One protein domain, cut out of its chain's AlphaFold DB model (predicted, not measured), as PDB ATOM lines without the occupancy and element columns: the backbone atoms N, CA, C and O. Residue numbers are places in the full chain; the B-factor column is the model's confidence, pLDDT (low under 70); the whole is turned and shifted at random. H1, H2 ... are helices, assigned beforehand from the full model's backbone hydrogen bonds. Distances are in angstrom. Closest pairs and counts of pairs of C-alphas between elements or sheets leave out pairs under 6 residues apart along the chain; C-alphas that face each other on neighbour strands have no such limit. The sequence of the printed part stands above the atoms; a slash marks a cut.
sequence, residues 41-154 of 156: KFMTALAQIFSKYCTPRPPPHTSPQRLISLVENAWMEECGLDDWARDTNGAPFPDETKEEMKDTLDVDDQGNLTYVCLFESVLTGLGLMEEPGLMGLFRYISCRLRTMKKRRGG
ATOM      1  N   LYS A  41     -18.336 -13.751 -14.441       79.94
ATOM      2  CA  LYS A  41     -19.488 -13.157 -15.135       79.94
ATOM      3  C   LYS A  41     -19.211 -11.705 -15.525       79.94
ATOM      4  O   LYS A  41     -19.633 -11.281 -16.601       79.94
ATOM      5  N   PHE A  42     -18.514 -10.952 -14.674       81.06
ATOM      6  CA  PHE A  42     -18.124  -9.578 -14.963       81.06
ATOM      7  C   PHE A  42     -17.053  -9.511 -16.053       81.06
ATOM      8  O   PHE A  42     -17.261  -8.807 -17.042       81.06
ATOM      9  N   MET A  43     -15.991 -10.318 -15.938       83.06
ATOM     10  CA  MET A  43     -14.951 -10.430 -16.974       83.06
ATOM     11  C   MET A  43     -15.560 -10.785 -18.337       83.06
ATOM     12  O   MET A  43     -15.322 -10.114 -19.335       83.06
ATOM     13  N   THR A  44     -16.451 -11.779 -18.371       83.88
ATOM     14  CA  THR A  44     -17.157 -12.178 -19.599       83.88
ATOM     15  C   THR A  44     -17.983 -11.031 -20.185       83.88
ATOM     16  O   THR A  44     -17.979 -10.814 -21.397       83.88
ATOM     17  N   ALA A  45     -18.710 -10.289 -19.346       82.69
ATOM     18  CA  ALA A  45     -19.539  -9.180 -19.803       82.69
ATOM     19  C   ALA A  45     -18.698  -8.025 -20.372       82.69
ATOM     20  O   ALA A  45     -19.096  -7.428 -21.372       82.69
ATOM     21  N   LEU A  46     -17.542  -7.730 -19.768       82.94
ATOM     22  CA  LEU A  46     -16.592  -6.753 -20.302       82.94
ATOM     23  C   LEU A  46     -15.996  -7.225 -21.629       82.94
ATOM     24  O   LEU A  46     -16.046  -6.474 -22.602       82.94
ATOM     25  N   ALA A  47     -15.553  -8.480 -21.723       86.12
ATOM     26  CA  ALA A  47     -15.053  -9.066 -22.968       86.12
ATOM     27  C   ALA A  47     -16.097  -9.009 -24.103       86.12
ATOM     28  O   ALA A  47     -15.778  -8.703 -25.252       86.12
ATOM     29  N   GLN A  48     -17.381  -9.216 -23.798       85.25
ATOM     30  CA  GLN A  48     -18.479  -9.064 -24.764       85.25
ATOM     31  C   GLN A  48     -18.711  -7.624 -25.230       85.25
ATOM     32  O   GLN A  48     -19.243  -7.407 -26.318       85.25
ATOM     33  N   ILE A  49     -18.389  -6.634 -24.401       84.44
ATOM     34  CA  ILE A  49     -18.457  -5.227 -24.797       84.44
ATOM     35  C   ILE A  49     -17.236  -4.902 -25.652       84.44
ATOM     36  O   ILE A  49     -17.408  -4.432 -26.770       84.44
ATOM     37  N   PHE A  50     -16.040  -5.226 -25.164       86.19
ATOM     38  CA  PHE A  50     -14.771  -4.957 -25.836       86.19
ATOM     39  C   PHE A  50     -14.688  -5.606 -27.223       86.19
ATOM     40  O   PHE A  50     -14.351  -4.940 -28.195       86.19
ATOM     41  N   SER A  51     -15.116  -6.866 -27.350       89.38
ATOM     42  CA  SER A  51     -15.108  -7.621 -28.617       89.38
ATOM     43  C   SER A  51     -15.875  -6.978 -29.774       89.38
ATOM     44  O   SER A  51     -15.676  -7.351 -30.929       89.38
ATOM     45  N   LYS A  52     -16.766  -6.020 -29.498       86.94
ATOM     46  CA  LYS A  52     -17.471  -5.271 -30.544       86.94
ATOM     47  C   LYS A  52     -16.591  -4.215 -31.200       86.94
ATOM     48  O   LYS A  52     -16.825  -3.905 -32.363       86.94
ATOM     49  N   TYR A  53     -15.614  -3.689 -30.478       87.44
ATOM     50  CA  TYR A  53     -14.836  -2.523 -30.889       87.44
ATOM     51  C   TYR A  53     -13.349  -2.850 -31.080       87.44
ATOM     52  O   TYR A  53     -12.614  -2.008 -31.579       87.44
ATOM     53  N   CYS A  54     -12.904  -4.057 -30.709       89.19
ATOM     54  CA  CYS A  54     -11.505  -4.459 -30.812       89.19
ATOM     55  C   CYS A  54     -11.113  -5.067 -32.168       89.19
ATOM     56  O   CYS A  54     -11.939  -5.618 -32.907       89.19
ATOM     57  N   THR A  55      -9.807  -5.044 -32.405       86.75
ATOM     58  CA  THR A  55      -9.067  -5.619 -33.521       86.75
ATOM     59  C   THR A  55      -8.014  -6.587 -32.953       86.75
ATOM     60  O   THR A  55      -7.293  -6.217 -32.031       86.75
ATOM     61  N   PRO A  56      -7.915  -7.834 -33.452       87.94
ATOM     62  CA  PRO A  56      -8.839  -8.483 -34.378       87.94
ATOM     63  C   PRO A  56     -10.215  -8.735 -33.740       87.94
ATOM     64  O   PRO A  56     -10.331  -9.038 -32.552       87.94
ATOM     65  N   ARG A  57     -11.277  -8.657 -34.551       86.12
ATOM     66  CA  ARG A  57     -12.635  -8.948 -34.075       86.12
ATOM     67  C   ARG A  57     -12.812 -10.462 -33.862       86.12
ATOM     68  O   ARG A  57     -12.586 -11.228 -34.803       86.12
ATOM     69  N   PRO A  58     -13.275 -10.912 -32.680       86.44
ATOM     70  CA  PRO A  58     -13.536 -12.326 -32.435       86.44
ATOM     71  C   PRO A  58     -14.614 -12.891 -33.374       86.44
ATOM     72  O   PRO A  58     -15.564 -12.178 -33.717       86.44
ATOM     73  N   PRO A  59     -14.538 -14.180 -33.757       86.62
ATOM     74  CA  PRO A  59     -15.562 -14.812 -34.580       86.62
ATOM     75  C   PRO A  59     -16.956 -14.751 -33.931       86.62
ATOM     76  O   PRO A  59     -17.079 -14.864 -32.701       86.62
ATOM     77  N   PRO A  60     -18.031 -14.639 -34.732       78.06
ATOM     78  CA  PRO A  60     -19.388 -14.753 -34.214       78.06
ATOM     79  C   PRO A  60     -19.597 -16.127 -33.554       78.06
ATOM     80  O   PRO A  60     -19.033 -17.128 -33.986       78.06
ATOM     81  N   HIS A  61     -20.414 -16.175 -32.495       80.19
ATOM     82  CA  HIS A  61     -20.697 -17.381 -31.692       80.19
ATOM     83  C   HIS A  61     -19.513 -17.957 -30.896       80.19
ATOM     84  O   HIS A  61     -19.554 -19.110 -30.462       80.19
ATOM     85  N   THR A  62     -18.478 -17.157 -30.635       84.88
ATOM     86  CA  THR A  62     -17.401 -17.546 -29.718       84.88
ATOM     87  C   THR A  62     -17.950 -17.801 -28.310       84.88
ATOM     88  O   THR A  62     -18.635 -16.959 -27.728       84.88
ATOM     89  N   SER A  63     -17.629 -18.965 -27.737       85.69
ATOM     90  CA  SER A  63     -17.975 -19.298 -26.351       85.69
ATOM     91  C   SER A  63     -17.366 -18.283 -25.367       85.69
ATOM     92  O   SER A  63     -16.209 -17.912 -25.569       85.69
ATOM     93  N   PRO A  64     -18.043 -17.923 -24.263       79.38
ATOM     94  CA  PRO A  64     -17.539 -16.982 -23.254       79.38
ATOM     95  C   PRO A  64     -16.089 -17.205 -22.804       79.38
ATOM     96  O   PRO A  64     -15.318 -16.258 -22.716       79.38
ATOM     97  N   GLN A  65     -15.704 -18.466 -22.578       80.06
ATOM     98  CA  GLN A  65     -14.356 -18.842 -22.140       80.06
ATOM     99  C   GLN A  65     -13.296 -18.503 -23.196       80.06
ATOM    100  O   GLN A  65     -12.299 -17.867 -22.883       80.06
ATOM    101  N   ARG A  66     -13.543 -18.858 -24.465       84.88
ATOM    102  CA  ARG A  66     -12.661 -18.476 -25.582       84.88
ATOM    103  C   ARG A  66     -12.658 -16.978 -25.849       84.88
ATOM    104  O   ARG A  66     -11.657 -16.468 -26.333       84.88
ATOM    105  N   LEU A  67     -13.766 -16.288 -25.582       86.69
ATOM    106  CA  LEU A  67     -13.869 -14.861 -25.856       86.69
ATOM    107  C   LEU A  67     -12.837 -14.079 -25.048       86.69
ATOM    108  O   LEU A  67     -12.163 -13.246 -25.634       86.69
ATOM    109  N   ILE A  68     -12.689 -14.392 -23.757       85.12
ATOM    110  CA  ILE A  68     -11.707 -13.753 -22.869       85.12
ATOM    111  C   ILE A  68     -10.290 -13.920 -23.433       85.12
ATOM    112  O   ILE A  68      -9.612 -12.927 -23.662       85.12
ATOM    113  N   SER A  69      -9.886 -15.148 -23.773       85.81
ATOM    114  CA  SER A  69      -8.549 -15.410 -24.333       85.81
ATOM    115  C   SER A  69      -8.296 -14.717 -25.678       85.81
ATOM    116  O   SER A  69      -7.164 -14.352 -25.985       85.81
ATOM    117  N   LEU A  70      -9.335 -14.545 -26.503       85.44
ATOM    118  CA  LEU A  70      -9.214 -13.839 -27.781       85.44
ATOM    119  C   LEU A  70      -9.092 -12.327 -27.594       85.44
ATOM    120  O   LEU A  70      -8.316 -11.703 -28.309       85.44
ATOM    121  N   VAL A  71      -9.852 -11.742 -26.662       87.50
ATOM    122  CA  VAL A  71      -9.790 -10.295 -26.425       87.50
ATOM    123  C   VAL A  71      -8.548  -9.876 -25.649       87.50
ATOM    124  O   VAL A  71      -8.117  -8.745 -25.808       87.50
ATOM    125  N   GLU A  72      -7.947 -10.775 -24.868       84.31
ATOM    126  CA  GLU A  72      -6.702 -10.517 -24.130       84.31
ATOM    127  C   GLU A  72      -5.546 -10.102 -25.052       84.31
ATOM    128  O   GLU A  72      -4.732  -9.266 -24.680       84.31
ATOM    129  N   ASN A  73      -5.526 -10.626 -26.280       81.94
ATOM    130  CA  ASN A  73      -4.531 -10.296 -27.304       81.94
ATOM    131  C   ASN A  73      -5.053  -9.286 -28.342       81.94
ATOM    132  O   ASN A  73      -4.422  -9.086 -29.378       81.94
ATOM    133  N   ALA A  74      -6.235  -8.710 -28.111       86.81
ATOM    134  CA  ALA A  74      -6.847  -7.736 -29.000       86.81
ATOM    135  C   ALA A  74      -6.738  -6.328 -28.412       86.81
ATOM    136  O   ALA A  74      -6.719  -6.121 -27.196       86.81
ATOM    137  N   TRP A  75      -6.726  -5.348 -29.302       86.62
ATOM    138  CA  TRP A  75      -6.625  -3.934 -28.973       86.62
ATOM    139  C   TRP A  75      -7.789  -3.167 -29.585       86.62
ATOM    140  O   TRP A  75      -8.441  -3.619 -30.521       86.62
ATOM    141  N   MET A  76      -8.091  -2.001 -29.040       85.69
ATOM    142  CA  MET A  76      -9.101  -1.095 -29.553       85.69
ATOM    143  C   MET A  76      -8.392   0.098 -30.172       85.69
ATOM    144  O   MET A  76      -7.748   0.881 -29.476       85.69
ATOM    145  N   GLU A  77      -8.504   0.204 -31.491       84.56
ATOM    146  CA  GLU A  77      -8.019   1.359 -32.240       84.56
ATOM    147  C   GLU A  77      -8.853   2.600 -31.899       84.56
ATOM    148  O   GLU A  77      -9.975   2.501 -31.393       84.56
ATOM    149  N   GLU A  78      -8.335   3.783 -32.221       82.25
ATOM    150  CA  GLU A  78      -8.990   5.061 -31.914       82.25
ATOM    151  C   GLU A  78     -10.430   5.144 -32.455       82.25
ATOM    152  O   GLU A  78     -11.328   5.627 -31.768       82.25
ATOM    153  N   CYS A  79     -10.684   4.589 -33.644       83.81
ATOM    154  CA  CYS A  79     -12.027   4.514 -34.221       83.81
ATOM    155  C   CYS A  79     -12.970   3.610 -33.409       83.81
ATOM    156  O   CYS A  79     -14.134   3.954 -33.203       83.81
ATOM    157  N   GLY A  80     -12.467   2.483 -32.894       83.56
ATOM    158  CA  GLY A  80     -13.211   1.595 -32.006       83.56
ATOM    159  C   GLY A  80     -13.506   2.259 -30.664       83.56
ATOM    160  O   GLY A  80     -14.610   2.116 -30.139       83.56
ATOM    161  N   LEU A  81     -12.555   3.041 -30.147       79.69
ATOM    162  CA  LEU A  81     -12.723   3.824 -28.927       79.69
ATOM    163  C   LEU A  81     -13.786   4.912 -29.110       79.69
ATOM    164  O   LEU A  81     -14.623   5.092 -28.228       79.69
ATOM    165  N   ASP A  82     -13.805   5.586 -30.258       82.00
ATOM    166  CA  ASP A  82     -14.827   6.575 -30.603       82.00
ATOM    167  C   ASP A  82     -16.214   5.967 -30.784       82.00
ATOM    168  O   ASP A  82     -17.199   6.546 -30.325       82.00
ATOM    169  N   ASP A  83     -16.313   4.804 -31.422       83.81
ATOM    170  CA  ASP A  83     -17.585   4.097 -31.560       83.81
ATOM    171  C   ASP A  83     -18.077   3.578 -30.207       83.81
ATOM    172  O   ASP A  83     -19.260   3.705 -29.883       83.81
ATOM    173  N   TRP A  84     -17.176   3.078 -29.360       79.75
ATOM    174  CA  TRP A  84     -17.504   2.716 -27.986       79.75
ATOM    175  C   TRP A  84     -17.946   3.936 -27.172       79.75
ATOM    176  O   TRP A  84     -18.959   3.880 -26.469       79.75
ATOM    177  N   ALA A  85     -17.244   5.061 -27.291       78.00
ATOM    178  CA  ALA A  85     -17.592   6.322 -26.650       78.00
ATOM    179  C   ALA A  85     -18.945   6.840 -27.139       78.00
ATOM    180  O   ALA A  85     -19.794   7.213 -26.336       78.00
ATOM    181  N   ARG A  86     -19.213   6.784 -28.443       79.56
ATOM    182  CA  ARG A  86     -20.499   7.173 -29.025       79.56
ATOM    183  C   ARG A  86     -21.629   6.286 -28.513       79.56
ATOM    184  O   ARG A  86     -22.660   6.809 -28.088       79.56
ATOM    185  N   ASP A  87     -21.420   4.976 -28.470       72.81
ATOM    186  CA  ASP A  87     -22.413   4.022 -27.973       72.81
ATOM    187  C   ASP A  87     -22.673   4.163 -26.461       72.81
ATOM    188  O   ASP A  87     -23.766   3.835 -25.985       72.81
ATOM    189  N   THR A  88     -21.700   4.665 -25.691       67.12
ATOM    190  CA  THR A  88     -21.778   4.775 -24.221       67.12
ATOM    191  C   THR A  88     -22.155   6.174 -23.717       67.12
ATOM    192  O   THR A  88     -23.002   6.301 -22.826       67.12
ATOM    193  N   ASN A  89     -21.567   7.219 -24.292       70.12
ATOM    194  CA  ASN A  89     -21.703   8.625 -23.903       70.12
ATOM    195  C   ASN A  89     -22.685   9.393 -24.801       70.12
ATOM    196  O   ASN A  89     -23.124  10.482 -24.433       70.12
ATOM    197  N   GLY A  90     -23.046   8.836 -25.961       72.44
ATOM    198  CA  GLY A  90     -23.819   9.521 -27.002       72.44
ATOM    199  C   GLY A  90     -22.967  10.406 -27.917       72.44
ATOM    200  O   GLY A  90     -23.491  10.962 -28.880       72.44
ATOM    201  N   ALA A  91     -21.669  10.527 -27.636       76.81
ATOM    202  CA  ALA A  91     -20.700  11.285 -28.413       76.81
ATOM    203  C   ALA A  91     -19.307  10.634 -28.296       76.81
ATOM    204  O   ALA A  91     -19.032  10.002 -27.272       76.81
ATOM    205  N   PRO A  92     -18.445  10.772 -29.321       78.69
ATOM    206  CA  PRO A  92     -17.040  10.373 -29.229       78.69
ATOM    207  C   PRO A  92     -16.318  11.123 -28.100       78.69
ATOM    208  O   PRO A  92     -16.787  12.174 -27.650       78.69
ATOM    209  N   PHE A  93     -15.181  10.595 -27.642       73.50
ATOM    210  CA  PHE A  93     -14.350  11.331 -26.689       73.50
ATOM    211  C   PHE A  93     -13.763  12.577 -27.371       73.50
ATOM    212  O   PHE A  93     -13.390  12.501 -28.542       73.50
ATOM    213  N   PRO A  94     -13.684  13.727 -26.679       77.62
ATOM    214  CA  PRO A  94     -12.945  14.867 -27.203       77.62
ATOM    215  C   PRO A  94     -11.452  14.526 -27.257       77.62
ATOM    216  O   PRO A  94     -10.972  13.734 -26.445       77.62
ATOM    217  N   ASP A  95     -10.726  15.136 -28.193       79.81
ATOM    218  CA  ASP A  95      -9.311  14.824 -28.429       79.81
ATOM    219  C   ASP A  95      -8.456  15.015 -27.168       79.81
ATOM    220  O   ASP A  95      -7.652  14.148 -26.853       79.81
ATOM    221  N   GLU A  96      -8.739  16.046 -26.364       76.88
ATOM    222  CA  GLU A  96      -8.086  16.281 -25.065       76.88
ATOM    223  C   GLU A  96      -8.192  15.060 -24.132       76.88
ATOM    224  O   GLU A  96      -7.195  14.579 -23.602       76.88
ATOM    225  N   THR A  97      -9.387  14.473 -24.003       74.38
ATOM    226  CA  THR A  97      -9.596  13.271 -23.180       74.38
ATOM    227  C   THR A  97      -8.927  12.037 -23.784       74.38
ATOM    228  O   THR A  97      -8.523  11.143 -23.044       74.38
ATOM    229  N   LYS A  98      -8.797  11.952 -25.114       73.00
ATOM    230  CA  LYS A  98      -8.082  10.845 -25.770       73.00
ATOM    231  C   LYS A  98      -6.576  10.936 -25.550       73.00
ATOM    232  O   LYS A  98      -5.938   9.906 -25.363       73.00
ATOM    233  N   GLU A  99      -6.015  12.139 -25.584       76.25
ATOM    234  CA  GLU A  99      -4.602  12.368 -25.283       76.25
ATOM    235  C   GLU A  99      -4.306  12.048 -23.814       76.25
ATOM    236  O   GLU A  99      -3.366  11.304 -23.544       76.25
ATOM    237  N   GLU A 100      -5.171  12.471 -22.882       73.19
ATOM    238  CA  GLU A 100      -5.077  12.057 -21.474       73.19
ATOM    239  C   GLU A 100      -5.178  10.534 -21.312       73.19
ATOM    240  O   GLU A 100      -4.416   9.940 -20.550       73.19
ATOM    241  N   MET A 101      -6.088   9.879 -22.046       70.88
ATOM    242  CA  MET A 101      -6.186   8.418 -22.074       70.88
ATOM    243  C   MET A 101      -4.877   7.781 -22.544       70.88
ATOM    244  O   MET A 101      -4.414   6.864 -21.888       70.88
ATOM    245  N   LYS A 102      -4.258   8.253 -23.632       70.25
ATOM    246  CA  LYS A 102      -3.002   7.682 -24.156       70.25
ATOM    247  C   LYS A 102      -1.806   7.881 -23.220       70.25
ATOM    248  O   LYS A 102      -0.928   7.029 -23.196       70.25
ATOM    249  N   ASP A 103      -1.770   8.981 -22.473       69.56
ATOM    250  CA  ASP A 103      -0.716   9.261 -21.485       69.56
ATOM    251  C   ASP A 103      -0.878   8.415 -20.209       69.56
ATOM    252  O   ASP A 103       0.093   8.030 -19.563       69.56
ATOM    253  N   THR A 104      -2.127   8.098 -19.864       64.25
ATOM    254  CA  THR A 104      -2.503   7.434 -18.609       64.25
ATOM    255  C   THR A 104      -2.603   5.914 -18.719       64.25
ATOM    256  O   THR A 104      -2.336   5.190 -17.758       64.25
ATOM    257  N   LEU A 105      -3.117   5.431 -19.845       68.00
ATOM    258  CA  LEU A 105      -3.505   4.045 -20.051       68.00
ATOM    259  C   LEU A 105      -2.339   3.287 -20.668       68.00
ATOM    260  O   LEU A 105      -1.723   3.771 -21.612       68.00
ATOM    261  N   ASP A 106      -2.071   2.086 -20.154       65.12
ATOM    262  CA  ASP A 106      -1.142   1.146 -20.784       65.12
ATOM    263  C   ASP A 106      -1.670   0.780 -22.183       65.12
ATOM    264  O   ASP A 106      -2.593  -0.025 -22.361       65.12
ATOM    265  N   VAL A 107      -1.157   1.499 -23.175       71.62
ATOM    266  CA  VAL A 107      -1.428   1.290 -24.590       71.62
ATOM    267  C   VAL A 107      -0.389   0.336 -25.164       71.62
ATOM    268  O   VAL A 107       0.733   0.247 -24.669       71.62
ATOM    269  N   ASP A 108      -0.755  -0.380 -26.222       75.38
ATOM    270  CA  ASP A 108       0.224  -1.173 -26.964       75.38
ATOM    271  C   ASP A 108       1.316  -0.283 -27.603       75.38
ATOM    272  O   ASP A 108       1.236   0.949 -27.600       75.38
ATOM    273  N   ASP A 109       2.322  -0.905 -28.226       73.00
ATOM    274  CA  ASP A 109       3.410  -0.203 -28.930       73.00
ATOM    275  C   ASP A 109       2.924   0.753 -30.047       73.00
ATOM    276  O   ASP A 109       3.704   1.544 -30.582       73.00
ATOM    277  N   GLN A 110       1.648   0.676 -30.439       71.06
ATOM    278  CA  GLN A 110       1.015   1.506 -31.462       71.06
ATOM    279  C   GLN A 110       0.063   2.566 -30.883       71.06
ATOM    280  O   GLN A 110      -0.508   3.347 -31.647       71.06
ATOM    281  N   GLY A 111      -0.094   2.638 -29.558       71.56
ATOM    282  CA  GLY A 111      -0.977   3.595 -28.897       71.56
ATOM    283  C   GLY A 111      -2.446   3.161 -28.819       71.56
ATOM    284  O   GLY A 111      -3.313   4.013 -28.614       71.56
ATOM    285  N   ASN A 112      -2.749   1.871 -28.998       79.50
ATOM    286  CA  ASN A 112      -4.105   1.330 -28.916       79.50
ATOM    287  C   ASN A 112      -4.429   0.778 -27.527       79.50
ATOM    288  O   ASN A 112      -3.575   0.240 -26.822       79.50
ATOM    289  N   LEU A 113      -5.709   0.833 -27.156       79.88
ATOM    290  CA  LEU A 113      -6.166   0.398 -25.841       79.88
ATOM    291  C   LEU A 113      -6.334  -1.127 -25.780       79.88
ATOM    292  O   LEU A 113      -7.173  -1.692 -26.482       79.88
ATOM    293  N   THR A 114      -5.600  -1.805 -24.904       84.62
ATOM    294  CA  THR A 114      -5.719  -3.262 -24.733       84.62
ATOM    295  C   THR A 114      -6.899  -3.651 -23.835       84.62
ATOM    296  O   THR A 114      -7.422  -2.844 -23.057       84.62
ATOM    297  N   TYR A 115      -7.336  -4.912 -23.919       82.50
ATOM    298  CA  TYR A 115      -8.368  -5.436 -23.017       82.50
ATOM    299  C   TYR A 115      -7.937  -5.380 -21.547       82.50
ATOM    300  O   TYR A 115      -8.757  -5.037 -20.697       82.50
ATOM    301  N   VAL A 116      -6.667  -5.683 -21.257       80.44
ATOM    302  CA  VAL A 116      -6.097  -5.621 -19.903       80.44
ATOM    303  C   VAL A 116      -6.186  -4.200 -19.368       80.44
ATOM    304  O   VAL A 116      -6.730  -3.990 -18.288       80.44
ATOM    305  N   CYS A 117      -5.784  -3.218 -20.174       76.88
ATOM    306  CA  CYS A 117      -5.858  -1.826 -19.775       76.88
ATOM    307  C   CYS A 117      -7.299  -1.377 -19.501       76.88
ATOM    308  O   CYS A 117      -7.580  -0.800 -18.449       76.88
ATOM    309  N   LEU A 118      -8.254  -1.699 -20.386       78.19
ATOM    310  CA  LEU A 118      -9.670  -1.406 -20.134       78.19
ATOM    311  C   LEU A 118     -10.170  -2.109 -18.866       78.19
ATOM    312  O   LEU A 118     -10.948  -1.537 -18.105       78.19
ATOM    313  N   PHE A 119      -9.761  -3.353 -18.645       80.38
ATOM    314  CA  PHE A 119     -10.169  -4.135 -17.490       80.38
ATOM    315  C   PHE A 119      -9.673  -3.499 -16.187       80.38
ATOM    316  O   PHE A 119     -10.495  -3.182 -15.327       80.38
ATOM    317  N   GLU A 120      -8.377  -3.219 -16.076       76.62
ATOM    318  CA  GLU A 120      -7.774  -2.558 -14.913       76.62
ATOM    319  C   GLU A 120      -8.359  -1.164 -14.687       76.62
ATOM    320  O   GLU A 120      -8.781  -0.843 -13.576       76.62
ATOM    321  N   SER A 121      -8.530  -0.380 -15.755       73.19
ATOM    322  CA  SER A 121      -9.187   0.935 -15.719       73.19
ATOM    323  C   SER A 121     -10.558   0.884 -15.047       73.19
ATOM    324  O   SER A 121     -10.940   1.756 -14.260       73.19
ATOM    325  N   VAL A 122     -11.332  -0.150 -15.375       75.69
ATOM    326  CA  VAL A 122     -12.675  -0.345 -14.838       75.69
ATOM    327  C   VAL A 122     -12.620  -0.786 -13.378       75.69
ATOM    328  O   VAL A 122     -13.419  -0.292 -12.579       75.69
ATOM    329  N   LEU A 123     -11.682  -1.658 -13.004       74.75
ATOM    330  CA  LEU A 123     -11.490  -2.076 -11.612       74.75
ATOM    331  C   LEU A 123     -11.064  -0.907 -10.719       74.75
ATOM    332  O   LEU A 123     -11.705  -0.666  -9.692       74.75
ATOM    333  N   THR A 124     -10.082  -0.117 -11.150       71.75
ATOM    334  CA  THR A 124      -9.648   1.112 -10.472       71.75
ATOM    335  C   THR A 124     -10.803   2.105 -10.355       71.75
ATOM    336  O   THR A 124     -11.107   2.595  -9.269       71.75
ATOM    337  N   GLY A 125     -11.562   2.329 -11.434       64.75
ATOM    338  CA  GLY A 125     -12.730   3.217 -11.420       64.75
ATOM    339  C   GLY A 125     -13.894   2.736 -10.542       64.75
ATOM    340  O   GLY A 125     -14.741   3.539 -10.141       64.75
ATOM    341  N   LEU A 126     -13.966   1.434 -10.247       67.38
ATOM    342  CA  LEU A 126     -14.914   0.856  -9.289       67.38
ATOM    343  C   LEU A 126     -14.417   0.935  -7.837       67.38
ATOM    344  O   LEU A 126     -15.190   0.605  -6.938       67.38
ATOM    345  N   GLY A 127     -13.187   1.409  -7.607       64.31
ATOM    346  CA  GLY A 127     -12.549   1.445  -6.291       64.31
ATOM    347  C   GLY A 127     -12.084   0.069  -5.816       64.31
ATOM    348  O   GLY A 127     -12.003  -0.156  -4.615       64.31
ATOM    349  N   LEU A 128     -11.841  -0.861  -6.747       63.12
ATOM    350  CA  LEU A 128     -11.316  -2.201  -6.455       63.12
ATOM    351  C   LEU A 128      -9.779  -2.256  -6.515       63.12
ATOM    352  O   LEU A 128      -9.198  -3.266  -6.137       63.12
ATOM    353  N   MET A 129      -9.134  -1.175  -6.963       56.38
ATOM    354  CA  MET A 129      -7.687  -0.949  -6.899       56.38
ATOM    355  C   MET A 129      -7.435   0.475  -6.375       56.38
ATOM    356  O   MET A 129      -8.065   1.423  -6.850       56.38
ATOM    357  N   GLU A 130      -6.569   0.624  -5.370       47.81
ATOM    358  CA  GLU A 130      -6.189   1.918  -4.783       47.81
ATOM    359  C   GLU A 130      -4.981   2.506  -5.524       47.81
ATOM    360  O   GLU A 130      -3.851   2.145  -5.229       47.81
ATOM    361  N   GLU A 131      -5.210   3.443  -6.450       52.59
ATOM    362  CA  GLU A 131      -4.154   4.312  -6.994       52.59
ATOM    363  C   GLU A 131      -4.642   5.781  -7.013       52.59
ATOM    364  O   GLU A 131      -5.634   6.102  -7.680       52.59
ATOM    365  N   PRO A 132      -4.002   6.705  -6.269       48.06
ATOM    366  CA  PRO A 132      -4.561   8.030  -5.978       48.06
ATOM    367  C   PRO A 132      -4.412   9.092  -7.087       48.06
ATOM    368  O   PRO A 132      -4.821  10.233  -6.881       48.06
ATOM    369  N   GLY A 133      -3.863   8.769  -8.262       52.34
ATOM    370  CA  GLY A 133      -3.513   9.779  -9.276       52.34
ATOM    371  C   GLY A 133      -4.580  10.104 -10.331       52.34
ATOM    372  O   GLY A 133      -4.569  11.195 -10.890       52.34
ATOM    373  N   LEU A 134      -5.499   9.180 -10.630       55.19
ATOM    374  CA  LEU A 134      -6.184   9.152 -11.941       55.19
ATOM    375  C   LEU A 134      -7.708   8.946 -11.850       55.19
ATOM    376  O   LEU A 134      -8.387   8.478 -12.764       55.19
ATOM    377  N   MET A 135      -8.283   9.328 -10.714       57.38
ATOM    378  CA  MET A 135      -9.666   9.015 -10.348       57.38
ATOM    379  C   MET A 135     -10.738   9.653 -11.251       57.38
ATOM    380  O   MET A 135     -11.875   9.192 -11.240       57.38
ATOM    381  N   GLY A 136     -10.439  10.704 -12.020       57.94
ATOM    382  CA  GLY A 136     -11.439  11.405 -12.840       57.94
ATOM    383  C   GLY A 136     -11.915  10.585 -14.043       57.94
ATOM    384  O   GLY A 136     -13.108  10.301 -14.190       57.94
ATOM    385  N   LEU A 137     -10.963  10.159 -14.869       60.44
ATOM    386  CA  LEU A 137     -11.189   9.426 -16.112       60.44
ATOM    387  C   LEU A 137     -11.691   7.998 -15.855       60.44
ATOM    388  O   LEU A 137     -12.682   7.555 -16.442       60.44
ATOM    389  N   PHE A 138     -11.088   7.304 -14.886       65.06
ATOM    390  CA  PHE A 138     -11.503   5.953 -14.504       65.06
ATOM    391  C   PHE A 138     -12.919   5.920 -13.926       65.06
ATOM    392  O   PHE A 138     -13.728   5.051 -14.262       65.06
ATOM    393  N   ARG A 139     -13.278   6.915 -13.111       62.78
ATOM    394  CA  ARG A 139     -14.633   7.040 -12.560       62.78
ATOM    395  C   ARG A 139     -15.648   7.432 -13.629       62.78
ATOM    396  O   ARG A 139     -16.796   6.995 -13.535       62.78
ATOM    397  N   TYR A 140     -15.240   8.183 -14.655       65.38
ATOM    398  CA  TYR A 140     -16.066   8.476 -15.828       65.38
ATOM    399  C   TYR A 140     -16.412   7.191 -16.597       65.38
ATOM    400  O   TYR A 140     -17.596   6.890 -16.790       65.38
ATOM    401  N   ILE A 141     -15.401   6.385 -16.936       64.75
ATOM    402  CA  ILE A 141     -15.566   5.097 -17.628       64.75
ATOM    403  C   ILE A 141     -16.443   4.140 -16.798       64.75
ATOM    404  O   ILE A 141     -17.454   3.620 -17.289       64.75
ATOM    405  N   SER A 142     -16.138   3.968 -15.506       62.97
ATOM    406  CA  SER A 142     -16.886   3.058 -14.624       62.97
ATOM    407  C   SER A 142     -18.327   3.500 -14.348       62.97
ATOM    408  O   SER A 142     -19.248   2.671 -14.374       62.97
ATOM    409  N   CYS A 143     -18.589   4.801 -14.156       59.97
ATOM    410  CA  CYS A 143     -19.959   5.315 -14.023       59.97
ATOM    411  C   CYS A 143     -20.810   5.019 -15.269       59.97
ATOM    412  O   CYS A 143     -22.008   4.719 -15.165       59.97
ATOM    413  N   ARG A 144     -20.215   5.087 -16.462       62.53
ATOM    414  CA  ARG A 144     -20.944   4.920 -17.723       62.53
ATOM    415  C   ARG A 144     -21.157   3.458 -18.106       62.53
ATOM    416  O   ARG A 144     -22.272   3.117 -18.510       62.53
ATOM    417  N   LEU A 145     -20.213   2.559 -17.823       58.78
ATOM    418  CA  LEU A 145     -20.442   1.108 -17.941       58.78
ATOM    419  C   LEU A 145     -21.609   0.628 -17.065       58.78
ATOM    420  O   LEU A 145     -22.453  -0.160 -17.510       58.78
ATOM    421  N   ARG A 146     -21.739   1.179 -15.852       57.09
ATOM    422  CA  ARG A 146     -22.891   0.925 -14.970       57.09
ATOM    423  C   ARG A 146     -24.218   1.371 -15.604       57.09
ATOM    424  O   ARG A 146     -25.250   0.729 -15.403       57.09
ATOM    425  N   THR A 147     -24.195   2.425 -16.421       52.12
ATOM    426  CA  THR A 147     -25.370   2.942 -17.145       52.12
ATOM    427  C   THR A 147     -25.775   2.032 -18.319       52.12
ATOM    428  O   THR A 147     -26.966   1.826 -18.556       52.12
ATOM    429  N   MET A 148     -24.812   1.406 -19.005       48.50
ATOM    430  CA  MET A 148     -25.054   0.478 -20.126       48.50
ATOM    431  C   MET A 148     -25.755  -0.818 -19.701       48.50
ATOM    432  O   MET A 148     -26.671  -1.285 -20.385       48.50
ATOM    433  N   LYS A 149     -25.387  -1.381 -18.541       49.03
ATOM    434  CA  LYS A 149     -26.062  -2.561 -17.967       49.03
ATOM    435  C   LYS A 149     -27.559  -2.293 -17.755       49.03
ATOM    436  O   LYS A 149     -28.386  -3.154 -18.040       49.03
ATOM    437  N   LYS A 150     -27.910  -1.069 -17.338       47.78
ATOM    438  CA  LYS A 150     -29.300  -0.646 -17.106       47.78
ATOM    439  C   LYS A 150     -30.113  -0.511 -18.398       47.78
ATOM    440  O   LYS A 150     -31.311  -0.756 -18.369       47.78
ATOM    441  N   ARG A 151     -29.475  -0.180 -19.530       48.56
ATOM    442  CA  ARG A 151     -30.131  -0.130 -20.852       48.56
ATOM    443  C   ARG A 151     -30.286  -1.504 -21.512       48.56
ATOM    444  O   ARG A 151     -31.230  -1.691 -22.267       48.56
ATOM    445  N   ARG A 152     -29.408  -2.475 -21.223       48.50
ATOM    446  CA  ARG A 152     -29.533  -3.863 -21.724       48.50
ATOM    447  C   ARG A 152     -30.406  -4.777 -20.852       48.50
ATOM    448  O   ARG A 152     -30.803  -5.829 -21.325       48.50
ATOM    449  N   GLY A 153     -30.727  -4.382 -19.618       42.34
ATOM    450  CA  GLY A 153     -31.650  -5.097 -18.719       42.34
ATOM    451  C   GLY A 153     -33.133  -4.753 -18.906       42.34
ATOM    452  O   GLY A 153     -33.920  -4.958 -17.990       42.34
ATOM    453  N   GLY A 154     -33.501  -4.175 -20.049       40.97
ATOM    454  CA  GLY A 154     -34.872  -3.812 -20.389       40.97
ATOM    455  C   GLY A 154     -35.223  -4.280 -21.792       40.97
ATOM    456  O   GLY A 154     -35.464  -3.441 -22.643       40.97
TER     457      GLY A 154
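What this domain is: This is residues 41 to 154 of the 156 residues of an uncharacterized protein of Thanatephorus cucumeris (strain AG1-IA) (UniProt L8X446). What shape do the atoms make? It is a cluster of six crossed helices with H5 nearest its middle: H1 and H2, crossed with each other, meet the beginning of H5, and the longest helix, H6, crosses its end. H3 meets H6 farther along, and H4 lies near H6. What is it made of? The printed part has 114 residues with six named helices, H1 to H6 in order, and no named strand: all helix. It is compact, with a radius of gyration of the C-alphas of 13.5 A and spans of 38 by 35 by 28 A.

How they stand to each other: Which helices touch? H1, residues 41 to 50, touches H2, residues 64 to 72, at a steep tilt of 53 degrees, the same way, closest at the C-alphas of Ala 47 and Ile 68, 5.8 A. H1 touches the hub, H5, residues 115 to 125, closest at the C-alphas of Phe 50 and Tyr 115, 7.0 A. What follows? H3, residues 78 to 89, touches H6, residues 135 to 152, with residues 88 to 89 alone; the closest C-alphas, of Thr 88 and Arg 144, are 6.6 A apart. H4, residues 95 to 104, is close to H6 but not clearly touching, with the C-alphas of Met 101 and Leu 137 closest at 7.8 A. H6 touches H5 with residues 135 to 143 alone, about perpendicular at 79 degrees, closest at the C-alphas of Gly 125 and Phe 138, 4.3 A. Which backbones have O i to N i+4 pairs within hydrogen-bond range? Every pair in H1, H3, H4 and H5 is, with 4 of 5 in H2 and 13 of 14 in H6.

Where its parts are: Where does H1 begin? Its C-alpha 41 is at (-19.488, -13.157, -15.135). How long is H6? It measures 26.3 A from first to last C-alpha, ending at C-alpha 152 at (-29.533, -3.863, -21.724).

The domain as a whole: Which link is long? That from H1 to H2, residues 51 to 63; the printed part has no cut. Where is confidence low? The pLDDT is under 70 at residue 88, residues 103 to 106 and residues 125 to 154.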